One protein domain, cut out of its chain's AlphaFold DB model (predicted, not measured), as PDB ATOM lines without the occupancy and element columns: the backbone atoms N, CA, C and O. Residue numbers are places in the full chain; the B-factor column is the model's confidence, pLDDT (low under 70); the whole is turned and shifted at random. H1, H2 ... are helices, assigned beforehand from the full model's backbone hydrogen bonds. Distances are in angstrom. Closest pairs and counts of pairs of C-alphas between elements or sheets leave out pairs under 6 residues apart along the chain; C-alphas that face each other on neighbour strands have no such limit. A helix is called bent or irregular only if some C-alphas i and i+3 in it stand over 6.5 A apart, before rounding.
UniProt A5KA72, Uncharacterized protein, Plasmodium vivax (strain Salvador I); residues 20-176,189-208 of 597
ATOM      1  N   ASN A  20     -55.890  19.440  10.385       39.22
ATOM      2  CA  ASN A  20     -54.545  19.942  10.725       39.22
ATOM      3  C   ASN A  20     -53.336  19.113  10.196       39.22
ATOM      4  O   ASN A  20     -52.187  19.350  10.576       39.22
ATOM      5  N   ASN A  21     -53.559  18.167   9.281       52.19
ATOM      6  CA  ASN A  21     -52.602  17.342   8.550       52.19
ATOM      7  C   ASN A  21     -51.437  18.115   7.914       52.19
ATOM      8  O   ASN A  21     -50.356  17.545   7.773       52.19
ATOM      9  N   GLY A  22     -51.612  19.384   7.532       51.84
ATOM     10  CA  GLY A  22     -50.529  20.198   6.966       51.84
ATOM     11  C   GLY A  22     -49.376  20.423   7.951       51.84
ATOM     12  O   GLY A  22     -48.217  20.206   7.602       51.84
ATOM     13  N   GLY A  23     -49.697  20.773   9.202       61.50
ATOM     14  CA  GLY A  23     -48.705  20.970  10.262       61.50
ATOM     15  C   GLY A  23     -47.999  19.667  10.632       61.50
ATOM     16  O   GLY A  23     -46.773  19.622  10.692       61.50
ATOM     17  N   HIS A  24     -48.757  18.577  10.776       68.12
ATOM     18  CA  HIS A  24     -48.202  17.264  11.108       68.12
ATOM     19  C   HIS A  24     -47.275  16.721  10.008       68.12
ATOM     20  O   HIS A  24     -46.177  16.243  10.296       68.12
ATOM     21  N   LYS A  25     -47.659  16.857   8.731       72.31
ATOM     22  CA  LYS A  25     -46.817  16.437   7.600       72.31
ATOM     23  C   LYS A  25     -45.546  17.275   7.465       72.31
ATOM     24  O   LYS A  25     -44.512  16.704   7.135       72.31
ATOM     25  N   ASN A  26     -45.576  18.570   7.785       75.19
ATOM     26  CA  ASN A  26     -44.359  19.389   7.842       75.19
ATOM     27  C   ASN A  26     -43.401  18.910   8.946       75.19
ATOM     28  O   ASN A  26     -42.197  18.808   8.717       75.19
ATOM     29  N   THR A  27     -43.923  18.555  10.123       82.25
ATOM     30  CA  THR A  27     -43.116  17.976  11.209       82.25
ATOM     31  C   THR A  27     -42.497  16.641  10.795       82.25
ATOM     32  O   THR A  27     -41.313  16.409  11.038       82.25
ATOM     33  N   ILE A  28     -43.261  15.793  10.095       84.25
ATOM     34  CA  ILE A  28     -42.758  14.531   9.537       84.25
ATOM     35  C   ILE A  28     -41.632  14.791   8.532       84.25
ATOM     36  O   ILE A  28     -40.584  14.163   8.639       84.25
ATOM     37  N   VAL A  29     -41.799  15.727   7.589       88.56
ATOM     38  CA  VAL A  29     -40.759  16.067   6.599       88.56
ATOM     39  C   VAL A  29     -39.463  16.494   7.282       88.56
ATOM     40  O   VAL A  29     -38.400  15.995   6.919       88.56
ATOM     41  N   LYS A  30     -39.537  17.346   8.308       89.56
ATOM     42  CA  LYS A  30     -38.354  17.779   9.065       89.56
ATOM     43  C   LYS A  30     -37.657  16.617   9.770       89.56
ATOM     44  O   LYS A  30     -36.448  16.455   9.608       89.56
ATOM     45  N   ALA A  31     -38.412  15.776  10.479       87.88
ATOM     46  CA  ALA A  31     -37.871  14.597  11.160       87.88
ATOM     47  C   ALA A  31     -37.220  13.615  10.170       87.88
ATOM     48  O   ALA A  31     -36.159  13.045  10.429       87.88
ATOM     49  N   LEU A  32     -37.839  13.453   9.001       89.62
ATOM     50  CA  LEU A  32     -37.317  12.666   7.896       89.62
ATOM     51  C   LEU A  32     -35.996  13.255   7.362       89.62
ATOM     52  O   LEU A  32     -35.018  12.521   7.202       89.62
ATOM     53  N   ILE A  33     -35.920  14.556   7.094       90.69
ATOM     54  CA  ILE A  33     -34.678  15.191   6.626       90.69
ATOM     55  C   ILE A  33     -33.564  15.014   7.662       90.69
ATOM     56  O   ILE A  33     -32.470  14.580   7.311       90.69
ATOM     57  N   GLU A  34     -33.853  15.258   8.940       90.38
ATOM     58  CA  GLU A  34     -32.884  15.115  10.028       90.38
ATOM     59  C   GLU A  34     -32.354  13.680  10.157       90.38
ATOM     60  O   GLU A  34     -31.155  13.463  10.347       90.38
ATOM     61  N   LYS A  35     -33.226  12.678   9.983       88.06
ATOM     62  CA  LYS A  35     -32.821  11.268   9.980       88.06
ATOM     63  C   LYS A  35     -31.822  10.969   8.861       88.06
ATOM     64  O   LYS A  35     -30.835  10.280   9.110       88.06
ATOM     65  N   VAL A  36     -32.036  11.499   7.654       86.31
ATOM     66  CA  VAL A  36     -31.076  11.340   6.544       86.31
ATOM     67  C   VAL A  36     -29.766  12.036   6.841       86.31
ATOM     68  O   VAL A  36     -28.716  11.438   6.620       86.31
ATOM     69  N   THR A  37     -29.814  13.259   7.370       86.50
ATOM     70  CA  THR A  37     -28.609  13.997   7.759       86.50
ATOM     71  C   THR A  37     -27.757  13.166   8.716       86.50
ATOM     72  O   THR A  37     -26.592  12.912   8.423       86.50
ATOM     73  N   LYS A  38     -28.361  12.612   9.778       88.44
ATOM     74  CA  LYS A  38     -27.669  11.744  10.748       88.44
ATOM     75  C   LYS A  38     -27.111  10.464  10.118       88.44
ATOM     76  O   LYS A  38     -26.019  10.026  10.472       88.44
ATOM     77  N   ILE A  39     -27.840   9.842   9.185       82.81
ATOM     78  CA  ILE A  39     -27.345   8.663   8.450       82.81
ATOM     79  C   ILE A  39     -26.104   9.032   7.630       82.81
ATOM     80  O   ILE A  39     -25.130   8.283   7.628       82.81
ATOM     81  N   LYS A  40     -26.117  10.190   6.969       78.69
ATOM     82  CA  LYS A  40     -25.029  10.653   6.101       78.69
ATOM     83  C   LYS A  40     -23.800  11.135   6.847       78.69
ATOM     84  O   LYS A  40     -22.690  10.925   6.365       78.69
ATOM     85  N   GLU A  41     -23.986  11.715   8.024       83.94
ATOM     86  CA  GLU A  41     -22.892  12.013   8.946       83.94
ATOM     87  C   GLU A  41     -22.172  10.733   9.385       83.94
ATOM     88  O   GLU A  41     -20.946  10.709   9.436       83.94
ATOM     89  N   LYS A  42     -22.919   9.644   9.625       83.62
ATOM     90  CA  LYS A  42     -22.348   8.336   9.990       83.62
ATOM     91  C   LYS A  42     -21.742   7.587   8.803       83.62
ATOM     92  O   LYS A  42     -20.720   6.927   8.955       83.62
ATOM     93  N   ASN A  43     -22.370   7.652   7.629       75.88
ATOM     94  CA  ASN A  43     -21.896   6.992   6.417       75.88
ATOM     95  C   ASN A  43     -22.167   7.847   5.173       75.88
ATOM     96  O   ASN A  43     -23.251   7.815   4.584       75.88
ATOM     97  N   LYS A  44     -21.126   8.550   4.719       71.88
ATOM     98  CA  LYS A  44     -21.179   9.429   3.544       71.88
ATOM     99  C   LYS A  44     -21.583   8.697   2.251       71.88
ATOM    100  O   LYS A  44     -22.192   9.304   1.372       71.88
ATOM    101  N   PHE A  45     -21.277   7.403   2.133       75.12
ATOM    102  CA  PHE A  45     -21.494   6.613   0.914       75.12
ATOM    103  C   PHE A  45     -22.849   5.905   0.858       75.12
ATOM    104  O   PHE A  45     -23.179   5.308  -0.165       75.12
ATOM    105  N   PHE A  46     -23.646   5.972   1.929       76.81
ATOM    106  CA  PHE A  46     -24.951   5.317   1.969       76.81
ATOM    107  C   PHE A  46     -25.851   5.809   0.823       76.81
ATOM    108  O   PHE A  46     -25.955   7.011   0.594       76.81
ATOM    109  N   ASN A  47     -26.505   4.918   0.080       81.19
ATOM    110  CA  ASN A  47     -27.346   5.323  -1.046       81.19
ATOM    111  C   ASN A  47     -28.733   5.784  -0.560       81.19
ATOM    112  O   ASN A  47     -29.560   4.971  -0.157       81.19
ATOM    113  N   CYS A  48     -29.007   7.089  -0.636       83.25
ATOM    114  CA  CYS A  48     -30.288   7.679  -0.229       83.25
ATOM    115  C   CYS A  48     -31.309   7.829  -1.371       83.25
ATOM    116  O   CYS A  48     -32.345   8.457  -1.169       83.25
ATOM    117  N   ASN A  49     -31.079   7.265  -2.563       83.31
ATOM    118  CA  ASN A  49     -31.984   7.464  -3.704       83.31
ATOM    119  C   ASN A  49     -33.421   7.006  -3.440       83.31
ATOM    120  O   ASN A  49     -34.359   7.742  -3.749       83.31
ATOM    121  N   GLU A  50     -33.604   5.823  -2.852       83.88
ATOM    122  CA  GLU A  50     -34.938   5.307  -2.515       83.88
ATOM    123  C   GLU A  50     -35.642   6.210  -1.507       83.88
ATOM    124  O   GLU A  50     -36.826   6.513  -1.647       83.88
ATOM    125  N   TYR A  51     -34.880   6.727  -0.548       87.25
ATOM    126  CA  TYR A  51     -35.380   7.679   0.422       87.25
ATOM    127  C   TYR A  51     -35.838   8.982  -0.234       87.25
ATOM    128  O   TYR A  51     -36.937   9.468   0.020       87.25
ATOM    129  N   TYR A  52     -35.019   9.548  -1.120       89.31
ATOM    130  CA  TYR A  52     -35.379  10.755  -1.856       89.31
ATOM    131  C   TYR A  52     -36.585  10.530  -2.773       89.31
ATOM    132  O   TYR A  52     -37.414  11.427  -2.933       89.31
ATOM    133  N   ALA A  53     -36.717   9.338  -3.359       86.31
ATOM    134  CA  ALA A  53     -37.891   8.957  -4.132       86.31
ATOM    135  C   ALA A  53     -39.145   8.864  -3.250       86.31
ATOM    136  O   ALA A  53     -40.192   9.381  -3.640       86.31
ATOM    137  N   PHE A  54     -39.040   8.267  -2.060       89.88
ATOM    138  CA  PHE A  54     -40.115   8.206  -1.070       89.88
ATOM    139  C   PHE A  54     -40.547   9.606  -0.616       89.88
ATOM    140  O   PHE A  54     -41.734   9.933  -0.662       89.88
ATOM    141  N   LEU A  55     -39.584  10.458  -0.253       90.44
ATOM    142  CA  LEU A  55     -39.838  11.824   0.200       90.44
ATOM    143  C   LEU A  55     -40.526  12.653  -0.891       90.44
ATOM    144  O   LEU A  55     -41.496  13.355  -0.615       90.44
ATOM    145  N   PHE A  56     -40.098  12.509  -2.147       90.81
ATOM    146  CA  PHE A  56     -40.769  13.147  -3.275       90.81
ATOM    147  C   PHE A  56     -42.200  12.625  -3.477       90.81
ATOM    148  O   PHE A  56     -43.132  13.420  -3.563       90.81
ATOM    149  N   ARG A  57     -42.400  11.302  -3.540       90.75
ATOM    150  CA  ARG A  57     -43.716  10.707  -3.837       90.75
ATOM    151  C   ARG A  57     -44.767  11.048  -2.781       90.75
ATOM    152  O   ARG A  57     -45.904  11.325  -3.142       90.75
ATOM    153  N   ASN A  58     -44.384  11.045  -1.506       90.06
ATOM    154  CA  ASN A  58     -45.335  11.156  -0.401       90.06
ATOM    155  C   ASN A  58     -45.424  12.563   0.201       90.06
ATOM    156  O   ASN A  58     -46.448  12.905   0.795       90.06
ATOM    157  N   TYR A  59     -44.378  13.387   0.054       91.50
ATOM    158  CA  TYR A  59     -44.268  14.651   0.785       91.50
ATOM    159  C   TYR A  59     -43.835  15.866  -0.050       91.50
ATOM    160  O   TYR A  59     -43.690  16.944   0.520       91.50
ATOM    161  N   ALA A  60     -43.690  15.777  -1.381       88.12
ATOM    162  CA  ALA A  60     -43.202  16.898  -2.209       88.12
ATOM    163  C   ALA A  60     -43.982  18.223  -2.067       88.12
ATOM    164  O   ALA A  60     -43.417  19.298  -2.289       88.12
ATOM    165  N   MET A  61     -45.270  18.164  -1.717       88.00
ATOM    166  CA  MET A  61     -46.116  19.348  -1.504       88.00
ATOM    167  C   MET A  61     -45.926  20.000  -0.128       88.00
ATOM    168  O   MET A  61     -46.331  21.141   0.056       88.00
ATOM    169  N   HIS A  62     -45.296  19.295   0.814       89.38
ATOM    170  CA  HIS A  62     -45.049  19.740   2.189       89.38
ATOM    171  C   HIS A  62     -43.607  20.229   2.405       89.38
ATOM    172  O   HIS A  62     -43.272  20.707   3.481       89.38
ATOM    173  N   ILE A  63     -42.750  20.125   1.386       90.38
ATOM    174  CA  ILE A  63     -41.377  20.639   1.430       90.38
ATOM    175  C   ILE A  63     -41.428  22.167   1.404       90.38
ATOM    176  O   ILE A  63     -41.867  22.759   0.414       90.38
ATOM    177  N   CYS A  64     -40.966  22.805   2.480       90.62
ATOM    178  CA  CYS A  64     -40.862  24.260   2.537       90.62
ATOM    179  C   CYS A  64     -39.524  24.768   1.963       90.62
ATOM    180  O   CYS A  64     -38.668  23.998   1.519       90.62
ATOM    181  N   LEU A  65     -39.339  26.091   1.950       91.50
ATOM    182  CA  LEU A  65     -38.112  26.707   1.438       91.50
ATOM    183  C   LEU A  65     -36.870  26.316   2.263       91.50
ATOM    184  O   LEU A  65     -35.833  26.011   1.682       91.50
ATOM    185  N   ASP A  66     -36.989  26.251   3.594       90.50
ATOM    186  CA  ASP A  66     -35.903  25.810   4.487       90.50
ATOM    187  C   ASP A  66     -35.493  24.356   4.206       90.50
ATOM    188  O   ASP A  66     -34.322  24.045   3.981       90.50
ATOM    189  N   ASP A  67     -36.488  23.468   4.131       91.88
ATOM    190  CA  ASP A  67     -36.293  22.056   3.791       91.88
ATOM    191  C   ASP A  67     -35.627  21.902   2.420       91.88
ATOM    192  O   ASP A  67     -34.795  21.016   2.223       91.88
ATOM    193  N   SER A  68     -35.960  22.790   1.478       92.88
ATOM    194  CA  SER A  68     -35.373  22.801   0.138       92.88
ATOM    195  C   SER A  68     -33.873  23.099   0.179       92.88
ATOM    196  O   SER A  68     -33.119  22.391  -0.482       92.88
ATOM    197  N   PHE A  69     -33.413  24.067   0.983       91.81
ATOM    198  CA  PHE A  69     -31.976  24.331   1.158       91.81
ATOM    199  C   PHE A  69     -31.240  23.156   1.814       91.81
ATOM    200  O   PHE A  69     -30.168  22.762   1.350       91.81
ATOM    201  N   LYS A  70     -31.835  22.535   2.839       91.50
ATOM    202  CA  LYS A  70     -31.259  21.354   3.507       91.50
ATOM    203  C   LYS A  70     -31.143  20.162   2.559       91.50
ATOM    204  O   LYS A  70     -30.083  19.547   2.450       91.50
ATOM    205  N   LEU A  71     -32.215  19.853   1.829       91.44
ATOM    206  CA  LEU A  71     -32.233  18.771   0.845       91.44
ATOM    207  C   LEU A  71     -31.308  19.050  -0.345       91.44
ATOM    208  O   LEU A  71     -30.716  18.110  -0.874       91.44
ATOM    209  N   PHE A  72     -31.173  20.314  -0.756       90.12
ATOM    210  CA  PHE A  72     -30.225  20.737  -1.786       90.12
ATOM    211  C   PHE A  72     -28.783  20.437  -1.373       90.12
ATOM    212  O   PHE A  72     -28.029  19.820  -2.130       90.12
ATOM    213  N   TYR A  73     -28.415  20.833  -0.155       88.69
ATOM    214  CA  TYR A  73     -27.089  20.603   0.403       88.69
ATOM    215  C   TYR A  73     -26.782  19.109   0.560       88.69
ATOM    216  O   TYR A  73     -25.740  18.647   0.095       88.69
ATOM    217  N   LEU A  74     -27.714  18.330   1.126       87.44
ATOM    218  CA  LEU A  74     -27.571  16.875   1.262       87.44
ATOM    219  C   LEU A  74     -27.361  16.200  -0.097       87.44
ATOM    220  O   LEU A  74     -26.408  15.445  -0.280       87.44
ATOM    221  N   GLN A  75     -28.214  16.511  -1.076       86.75
ATOM    222  CA  GLN A  75     -28.081  15.917  -2.400       86.75
ATOM    223  C   GLN A  75     -26.830  16.397  -3.129       86.75
ATOM    224  O   GLN A  75     -26.294  15.628  -3.910       86.75
ATOM    225  N   SER A  76     -26.320  17.607  -2.890       80.44
ATOM    226  CA  SER A  76     -25.053  18.060  -3.487       80.44
ATOM    227  C   SER A  76     -23.838  17.333  -2.904       80.44
ATOM    228  O   SER A  76     -22.926  16.997  -3.656       80.44
ATOM    229  N   LYS A  77     -23.874  16.998  -1.607       77.62
ATOM    230  CA  LYS A  77     -22.844  16.196  -0.926       77.62
ATOM    231  C   LYS A  77     -22.797  14.736  -1.349       77.62
ATOM    232  O   LYS A  77     -21.734  14.112  -1.313       77.62
ATOM    233  N   ASP A  78     -23.948  14.183  -1.693       72.44
ATOM    234  CA  ASP A  78     -24.078  12.771  -2.006       72.44
ATOM    235  C   ASP A  78     -23.448  12.405  -3.353       72.44
ATOM    236  O   ASP A  78     -23.410  13.211  -4.274       72.44
ATOM    237  N   GLY A  79     -23.000  11.159  -3.526       68.06
ATOM    238  CA  GLY A  79     -22.698  10.636  -4.869       68.06
ATOM    239  C   GLY A  79     -23.968  10.411  -5.703       68.06
ATOM    240  O   GLY A  79     -23.963  10.555  -6.922       68.06
ATOM    241  N   TYR A  80     -25.082  10.131  -5.025       73.50
ATOM    242  CA  TYR A  80     -26.374   9.788  -5.610       73.50
ATOM    243  C   TYR A  80     -27.386  10.924  -5.413       73.50
ATOM    244  O   TYR A  80     -27.277  11.696  -4.463       73.50
ATOM    245  N   PHE A  81     -28.350  11.083  -6.320       82.12
ATOM    246  CA  PHE A  81     -29.395  12.100  -6.188       82.12
ATOM    247  C   PHE A  81     -30.691  11.683  -6.888       82.12
ATOM    248  O   PHE A  81     -30.691  10.886  -7.827       82.12
ATOM    249  N   SER A  82     -31.803  12.286  -6.469       86.62
ATOM    250  CA  SER A  82     -33.104  12.110  -7.112       86.62
ATOM    251  C   SER A  82     -33.398  13.277  -8.044       86.62
ATOM    252  O   SER A  82     -33.621  14.402  -7.595       86.62
ATOM    253  N   LYS A  83     -33.484  13.005  -9.354       86.94
ATOM    254  CA  LYS A  83     -33.868  14.006 -10.367       86.94
ATOM    255  C   LYS A  83     -35.193  14.691 -10.018       86.94
ATOM    256  O   LYS A  83     -35.291  15.911 -10.045       86.94
ATOM    257  N   LYS A  84     -36.225  13.917  -9.671       89.19
ATOM    258  CA  LYS A  84     -37.562  14.467  -9.394       89.19
ATOM    259  C   LYS A  84     -37.552  15.393  -8.177       89.19
ATOM    260  O   LYS A  84     -38.122  16.480  -8.222       89.19
ATOM    261  N   LEU A  85     -36.853  14.983  -7.116       91.00
ATOM    262  CA  LEU A  85     -36.734  15.790  -5.907       91.00
ATOM    263  C   LEU A  85     -35.891  17.047  -6.148       91.00
ATOM    264  O   LEU A  85     -36.307  18.128  -5.747       91.00
ATOM    265  N   MET A  86     -34.757  16.928  -6.845       89.38
ATOM    266  CA  MET A  86     -33.910  18.074  -7.192       89.38
ATOM    267  C   MET A  86     -34.663  19.099  -8.048       89.38
ATOM    268  O   MET A  86     -34.633  20.285  -7.738       89.38
ATOM    269  N   GLY A  87     -35.433  18.656  -9.048       88.19
ATOM    270  CA  GLY A  87     -36.281  19.552  -9.840       88.19
ATOM    271  C   GLY A  87     -37.295  20.316  -8.981       88.19
ATOM    272  O   GLY A  87     -37.469  21.522  -9.145       88.19
ATOM    273  N   ARG A  88     -37.915  19.647  -7.998       91.44
ATOM    274  CA  ARG A  88     -38.838  20.293  -7.052       91.44
ATOM    275  C   ARG A  88     -38.137  21.304  -6.144       91.44
ATOM    276  O   ARG A  88     -38.676  22.388  -5.945       91.44
ATOM    277  N   ILE A  89     -36.958  20.968  -5.630       92.12
ATOM    278  CA  ILE A  89     -36.125  21.856  -4.807       92.12
ATOM    279  C   ILE A  89     -35.764  23.121  -5.591       92.12
ATOM    280  O   ILE A  89     -36.044  24.230  -5.134       92.12
ATOM    281  N   CYS A  90     -35.214  22.961  -6.800       90.19
ATOM    282  CA  CYS A  90     -34.862  24.080  -7.669       90.19
ATOM    283  C   CYS A  90     -36.088  24.940  -7.989       90.19
ATOM    284  O   CYS A  90     -35.986  26.163  -7.944       90.19
ATOM    285  N   TYR A  91     -37.251  24.334  -8.249       90.81
ATOM    286  CA  TYR A  91     -38.496  25.065  -8.486       90.81
ATOM    287  C   TYR A  91     -38.930  25.909  -7.278       90.81
ATOM    288  O   TYR A  91     -39.257  27.084  -7.455       90.81
ATOM    289  N   ILE A  92     -38.917  25.336  -6.067       92.94
ATOM    290  CA  ILE A  92     -39.317  26.034  -4.833       92.94
ATOM    291  C   ILE A  92     -38.403  27.237  -4.589       92.94
ATOM    292  O   ILE A  92     -38.897  28.349  -4.409       92.94
ATOM    293  N   ILE A  93     -37.083  27.037  -4.641       93.44
ATOM    294  CA  ILE A  93     -36.115  28.107  -4.369       93.44
ATOM    295  C   ILE A  93     -36.145  29.167  -5.483       93.44
ATOM    296  O   ILE A  93     -36.215  30.358  -5.197       93.44
ATOM    297  N   SER A  94     -36.183  28.762  -6.758       91.19
ATOM    298  CA  SER A  94     -36.232  29.689  -7.908       91.19
ATOM    299  C   SER A  94     -37.500  30.545  -7.945       91.19
ATOM    300  O   SER A  94     -37.487  31.664  -8.466       91.19
ATOM    301  N   SER A  95     -38.604  30.015  -7.415       92.19
ATOM    302  CA  SER A  95     -39.898  30.700  -7.352       92.19
ATOM    303  C   SER A  95     -40.108  31.460  -6.041       92.19
ATOM    304  O   SER A  95     -41.111  32.169  -5.906       92.19
ATOM    305  N   ALA A  96     -39.194  31.347  -5.077       93.25
ATOM    306  CA  ALA A  96     -39.239  32.141  -3.860       93.25
ATOM    307  C   ALA A  96     -39.044  33.626  -4.183       93.25
ATOM    308  O   ALA A  96     -38.336  33.988  -5.131       93.25
ATOM    309  N   SER A  97     -39.712  34.487  -3.413       92.00
ATOM    310  CA  SER A  97     -39.468  35.921  -3.501       92.00
ATOM    311  C   SER A  97     -38.106  36.258  -2.900       92.00
ATOM    312  O   SER A  97     -37.638  35.564  -1.992       92.00
ATOM    313  N   ILE A  98     -37.481  37.336  -3.376       90.44
ATOM    314  CA  ILE A  98     -36.231  37.828  -2.786       90.44
ATOM    315  C   ILE A  98     -36.446  38.115  -1.300       90.44
ATOM    316  O   ILE A  98     -35.679  37.625  -0.479       90.44
ATOM    317  N   TYR A  99     -37.562  38.754  -0.935       88.38
ATOM    318  CA  TYR A  99     -37.926  38.997   0.466       88.38
ATOM    319  C   TYR A  99     -37.906  37.721   1.332       88.38
ATOM    320  O   TYR A  99     -37.352  37.719   2.429       88.38
ATOM    321  N   SER A 100     -38.479  36.610   0.851       88.69
ATOM    322  CA  SER A 100     -38.474  35.338   1.588       88.69
ATOM    323  C   SER A 100     -37.080  34.727   1.716       88.69
ATOM    324  O   SER A 100     -36.800  34.089   2.728       88.69
ATOM    325  N   LEU A 101     -36.216  34.907   0.716       90.19
ATOM    326  CA  LEU A 101     -34.842  34.404   0.740       90.19
ATOM    327  C   LEU A 101     -33.961  35.210   1.697       90.19
ATOM    328  O   LEU A 101     -33.202  34.619   2.459       90.19
ATOM    329  N   LEU A 102     -34.111  36.538   1.729       87.19
ATOM    330  CA  LEU A 102     -33.333  37.411   2.615       87.19
ATOM    331  C   LEU A 102     -33.536  37.082   4.108       87.19
ATOM    332  O   LEU A 102     -32.625  37.304   4.901       87.19
ATOM    333  N   LYS A 103     -34.668  36.466   4.488       87.31
ATOM    334  CA  LYS A 103     -34.937  36.017   5.869       87.31
ATOM    335  C   LYS A 103     -34.001  34.919   6.381       87.31
ATOM    336  O   LYS A 103     -33.884  34.764   7.591       87.31
ATOM    337  N   PHE A 104     -33.370  34.138   5.502       82.56
ATOM    338  CA  PHE A 104     -32.527  33.010   5.913       82.56
ATOM    339  C   PHE A 104     -31.134  33.430   6.415       82.56
ATOM    340  O   PHE A 104     -30.440  32.611   7.006       82.56
ATOM    341  N   GLY A 105     -30.730  34.690   6.223       78.94
ATOM    342  CA  GLY A 105     -29.358  35.142   6.463       78.94
ATOM    343  C   GLY A 105     -28.412  34.702   5.339       78.94
ATOM    344  O   GLY A 105     -28.515  33.599   4.793       78.94
ATOM    345  N   LYS A 106     -27.479  35.578   4.956       83.56
ATOM    346  CA  LYS A 106     -26.546  35.325   3.843       83.56
ATOM    347  C   LYS A 106     -25.624  34.137   4.141       83.56
ATOM    348  O   LYS A 106     -25.367  33.311   3.268       83.56
ATOM    349  N   GLU A 107     -25.205  33.988   5.394       87.12
ATOM    350  CA  GLU A 107     -24.329  32.922   5.876       87.12
ATOM    351  C   GLU A 107     -24.968  31.541   5.695       87.12
ATOM    352  O   GLU A 107     -24.310  30.598   5.243       87.12
ATOM    353  N   TYR A 108     -26.264  31.425   6.002       88.56
ATOM    354  CA  TYR A 108     -27.024  30.186   5.846       88.56
ATOM    355  C   TYR A 108     -27.058  29.745   4.384       88.56
ATOM    356  O   TYR A 108     -26.713  28.601   4.077       88.56
ATOM    357  N   ILE A 109     -27.422  30.658   3.479       87.88
ATOM    358  CA  ILE A 109     -27.531  30.364   2.047       87.88
ATOM    359  C   ILE A 109     -26.158  29.969   1.488       87.88
ATOM    360  O   ILE A 109     -26.039  28.936   0.828       87.88
ATOM    361  N   ILE A 110     -25.101  30.721   1.815       88.31
ATOM    362  CA  ILE A 110     -23.736  30.440   1.342       88.31
ATOM    363  C   ILE A 110     -23.242  29.077   1.838       88.31
ATOM    364  O   ILE A 110     -22.628  28.334   1.074       88.31
ATOM    365  N   ASN A 111     -23.523  28.707   3.090       88.12
ATOM    366  CA  ASN A 111     -23.139  27.397   3.623       88.12
ATOM    367  C   ASN A 111     -23.796  26.246   2.847       88.12
ATOM    368  O   ASN A 111     -23.106  25.295   2.477       88.12
ATOM    369  N   HIS A 112     -25.088  26.367   2.533       87.81
ATOM    370  CA  HIS A 112     -25.831  25.358   1.772       87.81
ATOM    371  C   HIS A 112     -25.473  25.349   0.278       87.81
ATOM    372  O   HIS A 112     -25.656  24.331  -0.388       87.81
ATOM    373  N   LEU A 113     -24.920  26.451  -0.238       85.38
ATOM    374  CA  LEU A 113     -24.399  26.558  -1.599       85.38
ATOM    375  C   LEU A 113     -22.954  26.096  -1.746       85.38
ATOM    376  O   LEU A 113     -22.591  25.671  -2.828       85.38
ATOM    377  N   SER A 114     -22.120  26.175  -0.711       77.44
ATOM    378  CA  SER A 114     -20.654  26.060  -0.842       77.44
ATOM    379  C   SER A 114     -20.126  24.748  -1.450       77.44
ATOM    380  O   SER A 114     -18.976  24.704  -1.889       77.44
ATOM    381  N   GLU A 115     -20.961  23.706  -1.506       75.38
ATOM    382  CA  GLU A 115     -20.659  22.387  -2.081       75.38
ATOM    383  C   GLU A 115     -21.497  22.056  -3.339       75.38
ATOM    384  O   GLU A 115     -21.586  20.909  -3.771       75.38
ATOM    385  N   CYS A 116     -22.111  23.077  -3.940       80.69
ATOM    386  CA  CYS A 116     -22.740  23.071  -5.262       80.69
ATOM    387  C   CYS A 116     -21.831  22.419  -6.336       80.69
ATOM    388  O   CYS A 116     -20.661  22.773  -6.479       80.69
ATOM    389  N   ASN A 117     -22.376  21.519  -7.163       74.56
ATOM    390  CA  ASN A 117     -21.673  21.000  -8.344       74.56
ATOM    391  C   ASN A 117     -22.620  20.870  -9.549       74.56
ATOM    392  O   ASN A 117     -23.370  19.907  -9.658       74.56
ATOM    393  N   ILE A 118     -22.574  21.826 -10.474       70.00
ATOM    394  CA  ILE A 118     -23.361  21.888 -11.710       70.00
ATOM    395  C   ILE A 118     -23.037  20.705 -12.613       70.00
ATOM    396  O   ILE A 118     -23.952  20.137 -13.200       70.00
ATOM    397  N   TYR A 119     -21.780  20.266 -12.684       68.50
ATOM    398  CA  TYR A 119     -21.386  19.143 -13.539       68.50
ATOM    399  C   TYR A 119     -22.052  17.837 -13.128       68.50
ATOM    400  O   TYR A 119     -22.437  17.054 -13.996       68.50
ATOM    401  N   LYS A 120     -22.289  17.645 -11.825       73.81
ATOM    402  CA  LYS A 120     -23.066  16.508 -11.317       73.81
ATOM    403  C   LYS A 120     -24.472  16.445 -11.933       73.81
ATOM    404  O   LYS A 120     -25.003  15.362 -12.161       73.81
ATOM    405  N   TYR A 121     -25.065  17.601 -12.217       71.00
ATOM    406  CA  TYR A 121     -26.448  17.731 -12.671       71.00
ATOM    407  C   TYR A 121     -26.576  18.078 -14.162       71.00
ATOM    408  O   TYR A 121     -27.674  17.978 -14.706       71.00
ATOM    409  N   LYS A 122     -25.472  18.415 -14.843       65.75
ATOM    410  CA  LYS A 122     -25.426  18.909 -16.232       65.75
ATOM    411  C   LYS A 122     -26.078  17.962 -17.244       65.75
ATOM    412  O   LYS A 122     -26.789  18.415 -18.132       65.75
ATOM    413  N   CYS A 123     -25.901  16.649 -17.083       59.22
ATOM    414  CA  CYS A 123     -26.519  15.647 -17.968       59.22
ATOM    415  C   CYS A 123     -28.041  15.522 -17.769       59.22
ATOM    416  O   CYS A 123     -28.729  14.894 -18.568       59.22
ATOM    417  N   VAL A 124     -28.570  16.077 -16.677       62.53
ATOM    418  CA  VAL A 124     -29.944  15.851 -16.219       62.53
ATOM    419  C   VAL A 124     -30.791  17.123 -16.281       62.53
ATOM    420  O   VAL A 124     -31.991  17.034 -16.550       62.53
ATOM    421  N   PHE A 125     -30.158  18.276 -16.065       64.25
ATOM    422  CA  PHE A 125     -30.734  19.614 -16.083       64.25
ATOM    423  C   PHE A 125     -29.782  20.522 -16.864       64.25
ATOM    424  O   PHE A 125     -28.869  21.101 -16.281       64.25
ATOM    425  N   GLN A 126     -29.958  20.594 -18.184       63.88
ATOM    426  CA  GLN A 126     -29.004  21.247 -19.091       63.88
ATOM    427  C   GLN A 126     -28.685  22.690 -18.659       63.88
ATOM    428  O   GLN A 126     -27.570  22.972 -18.229       63.88
ATOM    429  N   ASN A 127     -29.688  23.578 -18.719       68.38
ATOM    430  CA  ASN A 127     -29.508  25.020 -18.493       68.38
ATOM    431  C   ASN A 127     -30.218  25.524 -17.229       68.38
ATOM    432  O   ASN A 127     -29.755  26.455 -16.575       68.38
ATOM    433  N   GLU A 128     -31.324  24.892 -16.836       72.88
ATOM    434  CA  GLU A 128     -32.154  25.328 -15.703       72.88
ATOM    435  C   GLU A 128     -31.371  25.351 -14.387       72.88
ATOM    436  O   GLU A 128     -31.470  26.298 -13.607       72.88
ATOM    437  N   TYR A 129     -30.547  24.326 -14.168       78.81
ATOM    438  CA  TYR A 129     -29.737  24.215 -12.961       78.81
ATOM    439  C   TYR A 129     -28.591  25.233 -12.944       78.81
ATOM    440  O   TYR A 129     -28.275  25.784 -11.891       78.81
ATOM    441  N   TYR A 130     -28.016  25.544 -14.108       80.12
ATOM    442  CA  TYR A 130     -27.025  26.611 -14.229       80.12
ATOM    443  C   TYR A 130     -27.628  27.966 -13.847       80.12
ATOM    444  O   TYR A 130     -27.099  28.640 -12.967       80.12
ATOM    445  N   HIS A 131     -28.772  28.340 -14.431       82.38
ATOM    446  CA  HIS A 131     -29.443  29.604 -14.107       82.38
ATOM    447  C   HIS A 131     -29.884  29.673 -12.643       82.38
ATOM    448  O   HIS A 131     -29.823  30.736 -12.023       82.38
ATOM    449  N   PHE A 132     -30.308  28.546 -12.072       87.12
ATOM    450  CA  PHE A 132     -30.627  28.438 -10.655       87.12
ATOM    451  C   PHE A 132     -29.415  28.762  -9.765       87.12
ATOM    452  O   PHE A 132     -29.500  29.664  -8.929       87.12
ATOM    453  N   VAL A 133     -28.281  28.080  -9.974       86.44
ATOM    454  CA  VAL A 133     -27.051  28.313  -9.195       86.44
ATOM    455  C   VAL A 133     -26.520  29.726  -9.429       86.44
ATOM    456  O   VAL A 133     -26.157  30.406  -8.474       86.44
ATOM    457  N   HIS A 134     -26.542  30.205 -10.672       86.06
ATOM    458  CA  HIS A 134     -26.107  31.550 -11.033       86.06
ATOM    459  C   HIS A 134     -26.910  32.642 -10.308       86.06
ATOM    460  O   HIS A 134     -26.321  33.552  -9.732       86.06
ATOM    461  N   ASN A 135     -28.246  32.556 -10.288       88.62
ATOM    462  CA  ASN A 135     -29.084  33.538  -9.586       88.62
ATOM    463  C   ASN A 135     -28.895  33.475  -8.060       88.62
ATOM    464  O   ASN A 135     -28.918  34.516  -7.405       88.62
ATOM    465  N   LEU A 136     -28.687  32.283  -7.487       90.25
ATOM    466  CA  LEU A 136     -28.356  32.149  -6.063       90.25
ATOM    467  C   LEU A 136     -27.003  32.785  -5.727       90.25
ATOM    468  O   LEU A 136     -26.904  33.520  -4.748       90.25
ATOM    469  N   LEU A 137     -25.982  32.544  -6.554       89.56
ATOM    470  CA  LEU A 137     -24.675  33.179  -6.403       89.56
ATOM    471  C   LEU A 137     -24.783  34.700  -6.514       89.56
ATOM    472  O   LEU A 137     -24.220  35.400  -5.679       89.56
ATOM    473  N   LEU A 138     -25.550  35.209  -7.484       88.62
ATOM    474  CA  LEU A 138     -25.793  36.644  -7.642       88.62
ATOM    475  C   LEU A 138     -26.425  37.248  -6.384       88.62
ATOM    476  O   LEU A 138     -25.939  38.262  -5.893       88.62
ATOM    477  N   LEU A 139     -27.453  36.600  -5.823       90.38
ATOM    478  CA  LEU A 139     -28.090  37.044  -4.581       90.38
ATOM    479  C   LEU A 139     -27.080  37.124  -3.430       90.38
ATOM    480  O   LEU A 139     -27.000  38.151  -2.760       90.38
ATOM    481  N   CYS A 140     -26.283  36.074  -3.219       89.81
ATOM    482  CA  CYS A 140     -25.278  36.061  -2.157       89.81
ATOM    483  C   CYS A 140     -24.189  37.122  -2.366       89.81
ATOM    484  O   CYS A 140     -23.763  37.758  -1.405       89.81
ATOM    485  N   CYS A 141     -23.751  37.335  -3.608       86.75
ATOM    486  CA  CYS A 141     -22.785  38.375  -3.951       86.75
ATOM    487  C   CYS A 141     -23.339  39.778  -3.684       86.75
ATOM    488  O   CYS A 141     -22.625  40.604  -3.125       86.75
ATOM    489  N   LEU A 142     -24.607  40.044  -4.014       84.38
ATOM    490  CA  LEU A 142     -25.261  41.314  -3.685       84.38
ATOM    491  C   LEU A 142     -25.360  41.508  -2.165       84.38
ATOM    492  O   LEU A 142     -24.986  42.561  -1.667       84.38
ATOM    493  N   GLN A 143     -25.763  40.480  -1.412       84.31
ATOM    494  CA  GLN A 143     -25.847  40.550   0.056       84.31
ATOM    495  C   GLN A 143     -24.492  40.763   0.755       84.31
ATOM    496  O   GLN A 143     -24.456  41.293   1.866       84.31
ATOM    497  N   LEU A 144     -23.389  40.294   0.162       81.50
ATOM    498  CA  LEU A 144     -22.050  40.438   0.742       81.50
ATOM    499  C   LEU A 144     -21.343  41.717   0.311       81.50
ATOM    500  O   LEU A 144     -20.707  42.351   1.146       81.50
ATOM    501  N   CYS A 145     -21.401  42.050  -0.977       77.56
ATOM    502  CA  CYS A 145     -20.576  43.104  -1.553       77.56
ATOM    503  C   CYS A 145     -21.321  44.434  -1.679       77.56
ATOM    504  O   CYS A 145     -20.694  45.482  -1.596       77.56
ATOM    505  N   VAL A 146     -22.636  44.408  -1.922       76.25
ATOM    506  CA  VAL A 146     -23.419  45.626  -2.184       76.25
ATOM    507  C   VAL A 146     -24.834  45.508  -1.594       76.25
ATOM    508  O   VAL A 146     -25.825  45.524  -2.334       76.25
ATOM    509  N   PRO A 147     -24.964  45.352  -0.261       73.00
ATOM    510  CA  PRO A 147     -26.265  45.131   0.374       73.00
ATOM    511  C   PRO A 147     -27.241  46.287   0.113       73.00
ATOM    512  O   PRO A 147     -28.438  46.050  -0.056       73.00
ATOM    513  N   SER A 148     -26.717  47.507  -0.055       69.31
ATOM    514  CA  SER A 148     -27.483  48.718  -0.365       69.31
ATOM    515  C   SER A 148     -28.360  48.591  -1.619       69.31
ATOM    516  O   SER A 148     -29.423  49.201  -1.683       69.31
ATOM    517  N   ILE A 149     -27.981  47.769  -2.610       71.56
ATOM    518  CA  ILE A 149     -28.812  47.518  -3.805       71.56
ATOM    519  C   ILE A 149     -30.110  46.804  -3.427       71.56
ATOM    520  O   ILE A 149     -31.175  47.128  -3.949       71.56
ATOM    521  N   LEU A 150     -30.024  45.823  -2.529       73.69
ATOM    522  CA  LEU A 150     -31.190  45.078  -2.072       73.69
ATOM    523  C   LEU A 150     -32.035  45.932  -1.124       73.69
ATOM    524  O   LEU A 150     -33.257  45.871  -1.194       73.69
ATOM    525  N   GLU A 151     -31.406  46.766  -0.296       70.81
ATOM    526  CA  GLU A 151     -32.086  47.686   0.627       70.81
ATOM    527  C   GLU A 151     -32.842  48.814  -0.090       70.81
ATOM    528  O   GLU A 151     -33.932  49.180   0.338       70.81
ATOM    529  N   LYS A 152     -32.317  49.322  -1.214       69.62
ATOM    530  CA  LYS A 152     -32.987  50.336  -2.057       69.62
ATOM    531  C   LYS A 152     -34.242  49.804  -2.768       69.62
ATOM    532  O   LYS A 152     -35.004  50.586  -3.332       69.62
ATOM    533  N   LEU A 153     -34.468  48.488  -2.786       74.88
ATOM    534  CA  LEU A 153     -35.704  47.907  -3.310       74.88
ATOM    535  C   LEU A 153     -36.797  47.952  -2.240       74.88
ATOM    536  O   LEU A 153     -36.691  47.261  -1.228       74.88
ATOM    537  N   ASP A 154     -37.888  48.669  -2.522       77.88
ATOM    538  CA  ASP A 154     -39.085  48.659  -1.674       77.88
ATOM    539  C   ASP A 154     -39.529  47.223  -1.358       77.88
ATOM    540  O   ASP A 154     -39.493  46.332  -2.217       77.88
ATOM    541  N   GLN A 155     -40.018  46.995  -0.138       79.88
ATOM    542  CA  GLN A 155     -40.425  45.666   0.327       79.88
ATOM    543  C   GLN A 155     -41.449  45.001  -0.612       79.88
ATOM    544  O   GLN A 155     -41.376  43.798  -0.868       79.88
ATOM    545  N   GLU A 156     -42.368  45.780  -1.189       79.88
ATOM    546  CA  GLU A 156     -43.351  45.294  -2.161       79.88
ATOM    547  C   GLU A 156     -42.682  44.768  -3.449       79.88
ATOM    548  O   GLU A 156     -43.056  43.714  -3.974       79.88
ATOM    549  N   LYS A 157     -41.628  45.442  -3.928       81.69
ATOM    550  CA  LYS A 157     -40.829  44.984  -5.076       81.69
ATOM    551  C   LYS A 157     -40.057  43.712  -4.733       81.69
ATOM    552  O   LYS A 157     -40.060  42.776  -5.532       81.69
ATOM    553  N   GLN A 158     -39.467  43.624  -3.539       82.75
ATOM    554  CA  GLN A 158     -38.777  42.410  -3.082       82.75
ATOM    555  C   GLN A 158     -39.721  41.203  -2.941       82.75
ATOM    556  O   GLN A 158     -39.307  40.063  -3.166       82.75
ATOM    557  N   GLN A 159     -40.986  41.428  -2.568       85.75
ATOM    558  CA  GLN A 159     -42.009  40.381  -2.475       85.75
ATOM    559  C   GLN A 159     -42.488  39.901  -3.853       85.75
ATOM    560  O   GLN A 159     -42.747  38.706  -4.030       85.75
ATOM    561  N   LYS A 160     -42.578  40.805  -4.837       86.38
ATOM    562  CA  LYS A 160     -42.957  40.473  -6.221       86.38
ATOM    563  C   LYS A 160     -41.811  39.808  -6.993       86.38
ATOM    564  O   LYS A 160     -42.050  38.880  -7.771       86.38
ATOM    565  N   MET A 161     -40.571  40.243  -6.767       87.19
ATOM    566  CA  MET A 161     -39.393  39.724  -7.463       87.19
ATOM    567  C   MET A 161     -39.097  38.283  -7.046       87.19
ATOM    568  O   MET A 161     -38.897  37.987  -5.870       87.19
ATOM    569  N   ARG A 162     -39.036  37.376  -8.027       92.06
ATOM    570  CA  ARG A 162     -38.647  35.972  -7.826       92.06
ATOM    571  C   ARG A 162     -37.171  35.778  -8.137       92.06
ATOM    572  O   ARG A 162     -36.667  36.415  -9.060       92.06
ATOM    573  N   LEU A 163     -36.515  34.842  -7.454       90.88
ATOM    574  CA  LEU A 163     -35.095  34.541  -7.668       90.88
ATOM    575  C   LEU A 163     -34.752  34.260  -9.137       90.88
ATOM    576  O   LEU A 163     -33.763  34.779  -9.646       90.88
ATOM    577  N   LYS A 164     -35.596  33.498  -9.846       89.19
ATOM    578  CA  LYS A 164     -35.399  33.201 -11.276       89.19
ATOM    579  C   LYS A 164     -35.309  34.442 -12.168       89.19
ATOM    580  O   LYS A 164     -34.776  34.345 -13.265       89.19
ATOM    581  N   ASN A 165     -35.827  35.582 -11.713       87.19
ATOM    582  CA  ASN A 165     -35.822  36.841 -12.448       87.19
ATOM    583  C   ASN A 165     -34.746  37.819 -11.953       87.19
ATOM    584  O   ASN A 165     -34.636  38.889 -12.535       87.19
ATOM    585  N   LEU A 166     -33.962  37.488 -10.917       84.44
ATOM    586  CA  LEU A 166     -33.025  38.423 -10.276       84.44
ATOM    587  C   LEU A 166     -32.031  39.046 -11.270       84.44
ATOM    588  O   LEU A 166     -31.855  40.260 -11.286       84.44
ATOM    589  N   HIS A 167     -31.455  38.233 -12.160       78.50
ATOM    590  CA  HIS A 167     -30.540  38.695 -13.211       78.50
ATOM    591  C   HIS A 167     -31.145  39.722 -14.186       78.50
ATOM    592  O   HIS A 167     -30.398  40.439 -14.833       78.50
ATOM    593  N   LYS A 168     -32.479  39.798 -14.322       77.44
ATOM    594  CA  LYS A 168     -33.135  40.804 -15.182       77.44
ATOM    595  C   LYS A 168     -33.158  42.189 -14.544       77.44
ATOM    596  O   LYS A 168     -33.338  43.175 -15.245       77.44
ATOM    597  N   PHE A 169     -33.038  42.249 -13.221       69.44
ATOM    598  CA  PHE A 169     -33.085  43.490 -12.450       69.44
ATOM    599  C   PHE A 169     -31.694  43.984 -12.065       69.44
ATOM    600  O   PHE A 169     -31.485  45.184 -11.927       69.44
ATOM    601  N   CYS A 170     -30.751  43.060 -11.899       67.25
ATOM    602  CA  CYS A 170     -29.360  43.360 -11.614       67.25
ATOM    603  C   CYS A 170     -28.519  42.937 -12.811       67.25
ATOM    604  O   CYS A 170     -28.186  41.759 -12.955       67.25
ATOM    605  N   ASP A 171     -28.174  43.896 -13.665       60.06
ATOM    606  CA  ASP A 171     -27.237  43.645 -14.750       60.06
ATOM    607  C   ASP A 171     -25.818  43.559 -14.180       60.06
ATOM    608  O   ASP A 171     -25.201  44.557 -13.808       60.06
ATOM    609  N   ALA A 172     -25.305  42.334 -14.097       54.38
ATOM    610  CA  ALA A 172     -23.984  42.049 -13.556       54.38
ATOM    611  C   ALA A 172     -22.837  42.746 -14.318       54.38
ATOM    612  O   ALA A 172     -21.751  42.878 -13.746       54.38
ATOM    613  N   ALA A 173     -23.061  43.187 -15.564       49.56
ATOM    614  CA  ALA A 173     -22.085  43.899 -16.389       49.56
ATOM    615  C   ALA A 173     -22.173  45.432 -16.239       49.56
ATOM    616  O   ALA A 173     -21.138  46.098 -16.225       49.56
ATOM    617  N   ASN A 174     -23.374  45.996 -16.052       47.00
ATOM    618  CA  ASN A 174     -23.593  47.453 -15.989       47.00
ATOM    619  C   ASN A 174     -23.233  48.117 -14.651       47.00
ATOM    620  O   ASN A 174     -23.201  49.342 -14.572       47.00
ATOM    621  N   TYR A 175     -22.856  47.370 -13.608       52.06
ATOM    622  CA  TYR A 175     -22.263  47.977 -12.399       52.06
ATOM    623  C   TYR A 175     -20.824  48.501 -12.624       52.06
ATOM    624  O   TYR A 175     -20.125  48.911 -11.690       52.06
ATOM    625  N   ALA A 176     -20.390  48.529 -13.886       36.38
ATOM    626  CA  ALA A 176     -19.256  49.276 -14.388       36.38
ATOM    627  C   ALA A 176     -19.563  50.784 -14.458       36.38
ATOM    628  O   ALA A 176     -19.737  51.349 -15.527       36.38
ATOM    629  N   ALA A 189     -20.226  47.388   6.474       48.91
ATOM    630  CA  ALA A 189     -19.744  46.475   7.507       48.91
ATOM    631  C   ALA A 189     -18.494  45.691   7.042       48.91
ATOM    632  O   ALA A 189     -18.373  45.397   5.846       48.91
ATOM    633  N   PRO A 190     -17.585  45.305   7.961       55.56
ATOM    634  CA  PRO A 190     -16.381  44.553   7.614       55.56
ATOM    635  C   PRO A 190     -16.728  43.291   6.816       55.56
ATOM    636  O   PRO A 190     -17.615  42.516   7.184       55.56
ATOM    637  N   CYS A 191     -16.036  43.095   5.690       63.59
ATOM    638  CA  CYS A 191     -16.260  41.943   4.826       63.59
ATOM    639  C   CYS A 191     -15.782  40.658   5.510       63.59
ATOM    640  O   CYS A 191     -14.604  40.522   5.844       63.59
ATOM    641  N   ASP A 192     -16.672  39.673   5.640       74.75
ATOM    642  CA  ASP A 192     -16.279  38.340   6.081       74.75
ATOM    643  C   ASP A 192     -15.626  37.551   4.928       74.75
ATOM    644  O   ASP A 192     -16.280  36.894   4.102       74.75
ATOM    645  N   VAL A 193     -14.292  37.592   4.899       76.75
ATOM    646  CA  VAL A 193     -13.445  36.886   3.924       76.75
ATOM    647  C   VAL A 193     -13.664  35.367   3.947       76.75
ATOM    648  O   VAL A 193     -13.439  34.692   2.933       76.75
ATOM    649  N   GLN A 194     -14.158  34.793   5.051       83.44
ATOM    650  CA  GLN A 194     -14.496  33.373   5.119       83.44
ATOM    651  C   GLN A 194     -15.667  33.031   4.191       83.44
ATOM    652  O   GLN A 194     -15.608  32.017   3.486       83.44
ATOM    653  N   PHE A 195     -16.717  33.855   4.167       83.88
ATOM    654  CA  PHE A 195     -17.864  33.649   3.276       83.88
ATOM    655  C   PHE A 195     -17.540  34.011   1.832       83.88
ATOM    656  O   PHE A 195     -17.940  33.282   0.921       83.88
ATOM    657  N   LEU A 196     -16.728  35.046   1.619       84.75
ATOM    658  CA  LEU A 196     -16.207  35.372   0.296       84.75
ATOM    659  C   LEU A 196     -15.419  34.191  -0.296       84.75
ATOM    660  O   LEU A 196     -15.697  33.749  -1.409       84.75
ATOM    661  N   SER A 197     -14.527  33.576   0.489       83.31
ATOM    662  CA  SER A 197     -13.788  32.373   0.082       83.31
ATOM    663  C   SER A 197     -14.710  31.195  -0.275       83.31
ATOM    664  O   SER A 197     -14.383  30.404  -1.160       83.31
ATOM    665  N   LYS A 198     -15.859  31.042   0.402       88.12
ATOM    666  CA  LYS A 198     -16.851  29.993   0.087       88.12
ATOM    667  C   LYS A 198     -17.570  30.261  -1.236       88.12
ATOM    668  O   LYS A 198     -17.787  29.317  -1.993       88.12
ATOM    669  N   LEU A 199     -17.898  31.518  -1.537       88.12
ATOM    670  CA  LEU A 199     -18.469  31.891  -2.835       88.12
ATOM    671  C   LEU A 199     -17.487  31.626  -3.972       88.12
ATOM    672  O   LEU A 199     -17.847  30.976  -4.950       88.12
ATOM    673  N   TYR A 200     -16.235  32.048  -3.807       84.75
ATOM    674  CA  TYR A 200     -15.167  31.781  -4.768       84.75
ATOM    675  C   TYR A 200     -14.926  30.292  -4.992       84.75
ATOM    676  O   TYR A 200     -14.735  29.867  -6.131       84.75
ATOM    677  N   ASN A 201     -15.023  29.480  -3.937       84.75
ATOM    678  CA  ASN A 201     -15.016  28.032  -4.086       84.75
ATOM    679  C   ASN A 201     -16.169  27.538  -4.974       84.75
ATOM    680  O   ASN A 201     -15.925  26.726  -5.861       84.75
ATOM    681  N   CYS A 202     -17.399  28.034  -4.778       84.25
ATOM    682  CA  CYS A 202     -18.536  27.651  -5.626       84.25
ATOM    683  C   CYS A 202     -18.313  28.113  -7.079       84.25
ATOM    684  O   CYS A 202     -18.473  27.296  -7.982       84.25
ATOM    685  N   PHE A 203     -17.838  29.339  -7.334       82.19
ATOM    686  CA  PHE A 203     -17.459  29.785  -8.688       82.19
ATOM    687  C   PHE A 203     -16.435  28.838  -9.337       82.19
ATOM    688  O   PHE A 203     -16.677  28.291 -10.415       82.19
ATOM    689  N   CYS A 204     -15.343  28.545  -8.628       79.00
ATOM    690  CA  CYS A 204     -14.263  27.671  -9.085       79.00
ATOM    691  C   CYS A 204     -14.684  26.210  -9.301       79.00
ATOM    692  O   CYS A 204     -14.183  25.558 -10.214       79.00
ATOM    693  N   ALA A 205     -15.532  25.656  -8.432       76.31
ATOM    694  CA  ALA A 205     -16.010  24.277  -8.535       76.31
ATOM    695  C   ALA A 205     -16.982  24.096  -9.709       76.31
ATOM    696  O   ALA A 205     -17.093  23.009 -10.270       76.31
ATOM    697  N   ASN A 206     -17.668  25.174 -10.087       73.88
ATOM    698  CA  ASN A 206     -18.700  25.165 -11.114       73.88
ATOM    699  C   ASN A 206     -18.250  25.778 -12.435       73.88
ATOM    700  O   ASN A 206     -19.031  25.777 -13.383       73.88
ATOM    701  N   HIS A 207     -17.003  26.254 -12.514       75.88
ATOM    702  CA  HIS A 207     -16.467  26.968 -13.672       75.88
ATOM    703  C   HIS A 207     -17.370  28.143 -14.095       75.88
ATOM    704  O   HIS A 207     -17.599  28.374 -15.279       75.88
ATOM    705  N   ILE A 208     -17.912  28.863 -13.109       78.31
ATOM    706  CA  ILE A 208     -18.657  30.108 -13.319       78.31
ATOM    707  C   ILE A 208     -17.688  31.260 -13.076       78.31
ATOM    708  O   ILE A 208     -17.035  31.296 -12.033       78.31
TER     709      ILE A 208
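This is residues 20 to 176 and 189 to 208 of the 597 residues of an uncharacterized protein of Plasmodium vivax (strain Salvador I) (UniProt A5KA72). Two groups of helices are joined through H3 and H4, which cross each other: at one end the long H1 runs alongside H3 with H2 beside it, and at the other H6, H8 and H12 lie side by side, their centres in a triangle, with H11 crossing H8. The short H5 and H10 pack on each other, and H9 follows the end of H8. The printed part has 177 residues with twelve named helices, H1 to H12 in order, and no named strand: all helix. It is compact, with a radius of gyration of the C-alphas of 16.6 A and spans of 48 by 39 by 32 A.

H1, residues 21 to 42, and H2, residues 49 to 59, form a helical hairpin at a shallow tilt of 12 degrees; they only just touch, with 3 pairs of C-alphas within 8 A, the closest those of Val 29 and Tyr 59, 6.9 A. H3, residues 65 to 77, runs the same way as H1 and touches its residues 29 to 37 alone, the closest C-alphas being Lys 30 and Asp 67, 7.1 A. H4, residues 83 to 95, forms a helical hairpin with H3 at a steep tilt of 45 degrees, the closest C-alphas being Ser 68 and Ile 89, 5.1 A. H5, residues 98 to 102, and H6, residues 106 to 113, meet only through their link. H7, residues 118 to 122, precedes the hub H8, residues 128 to 145, which touches six helices. H8 touches H6 at a shallow tilt of 29 degrees, opposite ways, with its residues 140 to 144 alone; the closest C-alphas are Lys 106 and Cys 140, 6.2 A. H9, residues 147 to 151, only just touches H8, with 3 pairs within 8 A, and only at the corner. H10, residues 155 to 160, touches H5, the closest C-alphas being Tyr 99 and Gln 158, 5.0 A. H11, residues 163 to 169, is irregular, C-alphas 164 and 167 being 7.6 A apart; it touches H8 at a steep tilt of 64 degrees. H12, residues 193 to 206, touches H6 at a shallow tilt of 29 degrees, the same way. Every O i to N i+4 pair is within hydrogen-bond range in the helices other than H11, which has 0 of 3, and 3 of 4 O i to N i+3 pairs.

H1 begins at C-alpha 21 (-52.602, 17.342, 8.550) and is 31.6 A long. H8, 25.5 A, begins at C-alpha 128 (-32.154, 25.328, -15.703). H12, 19.8 A, ends at C-alpha 206 (-18.700, 25.165, -11.114).

The C-alphas of Asn 20 and Ala 176 are farthest apart, 52.3 A. Residues 177 to 188 are not printed; C-alphas 176 and 189 stand 22.1 A apart across this cut. Of the links printed whole none is long. Low-confidence residues, with pLDDT under 70, include 20 to 24, 122 to 127, 169 to 176 and 189 to 191.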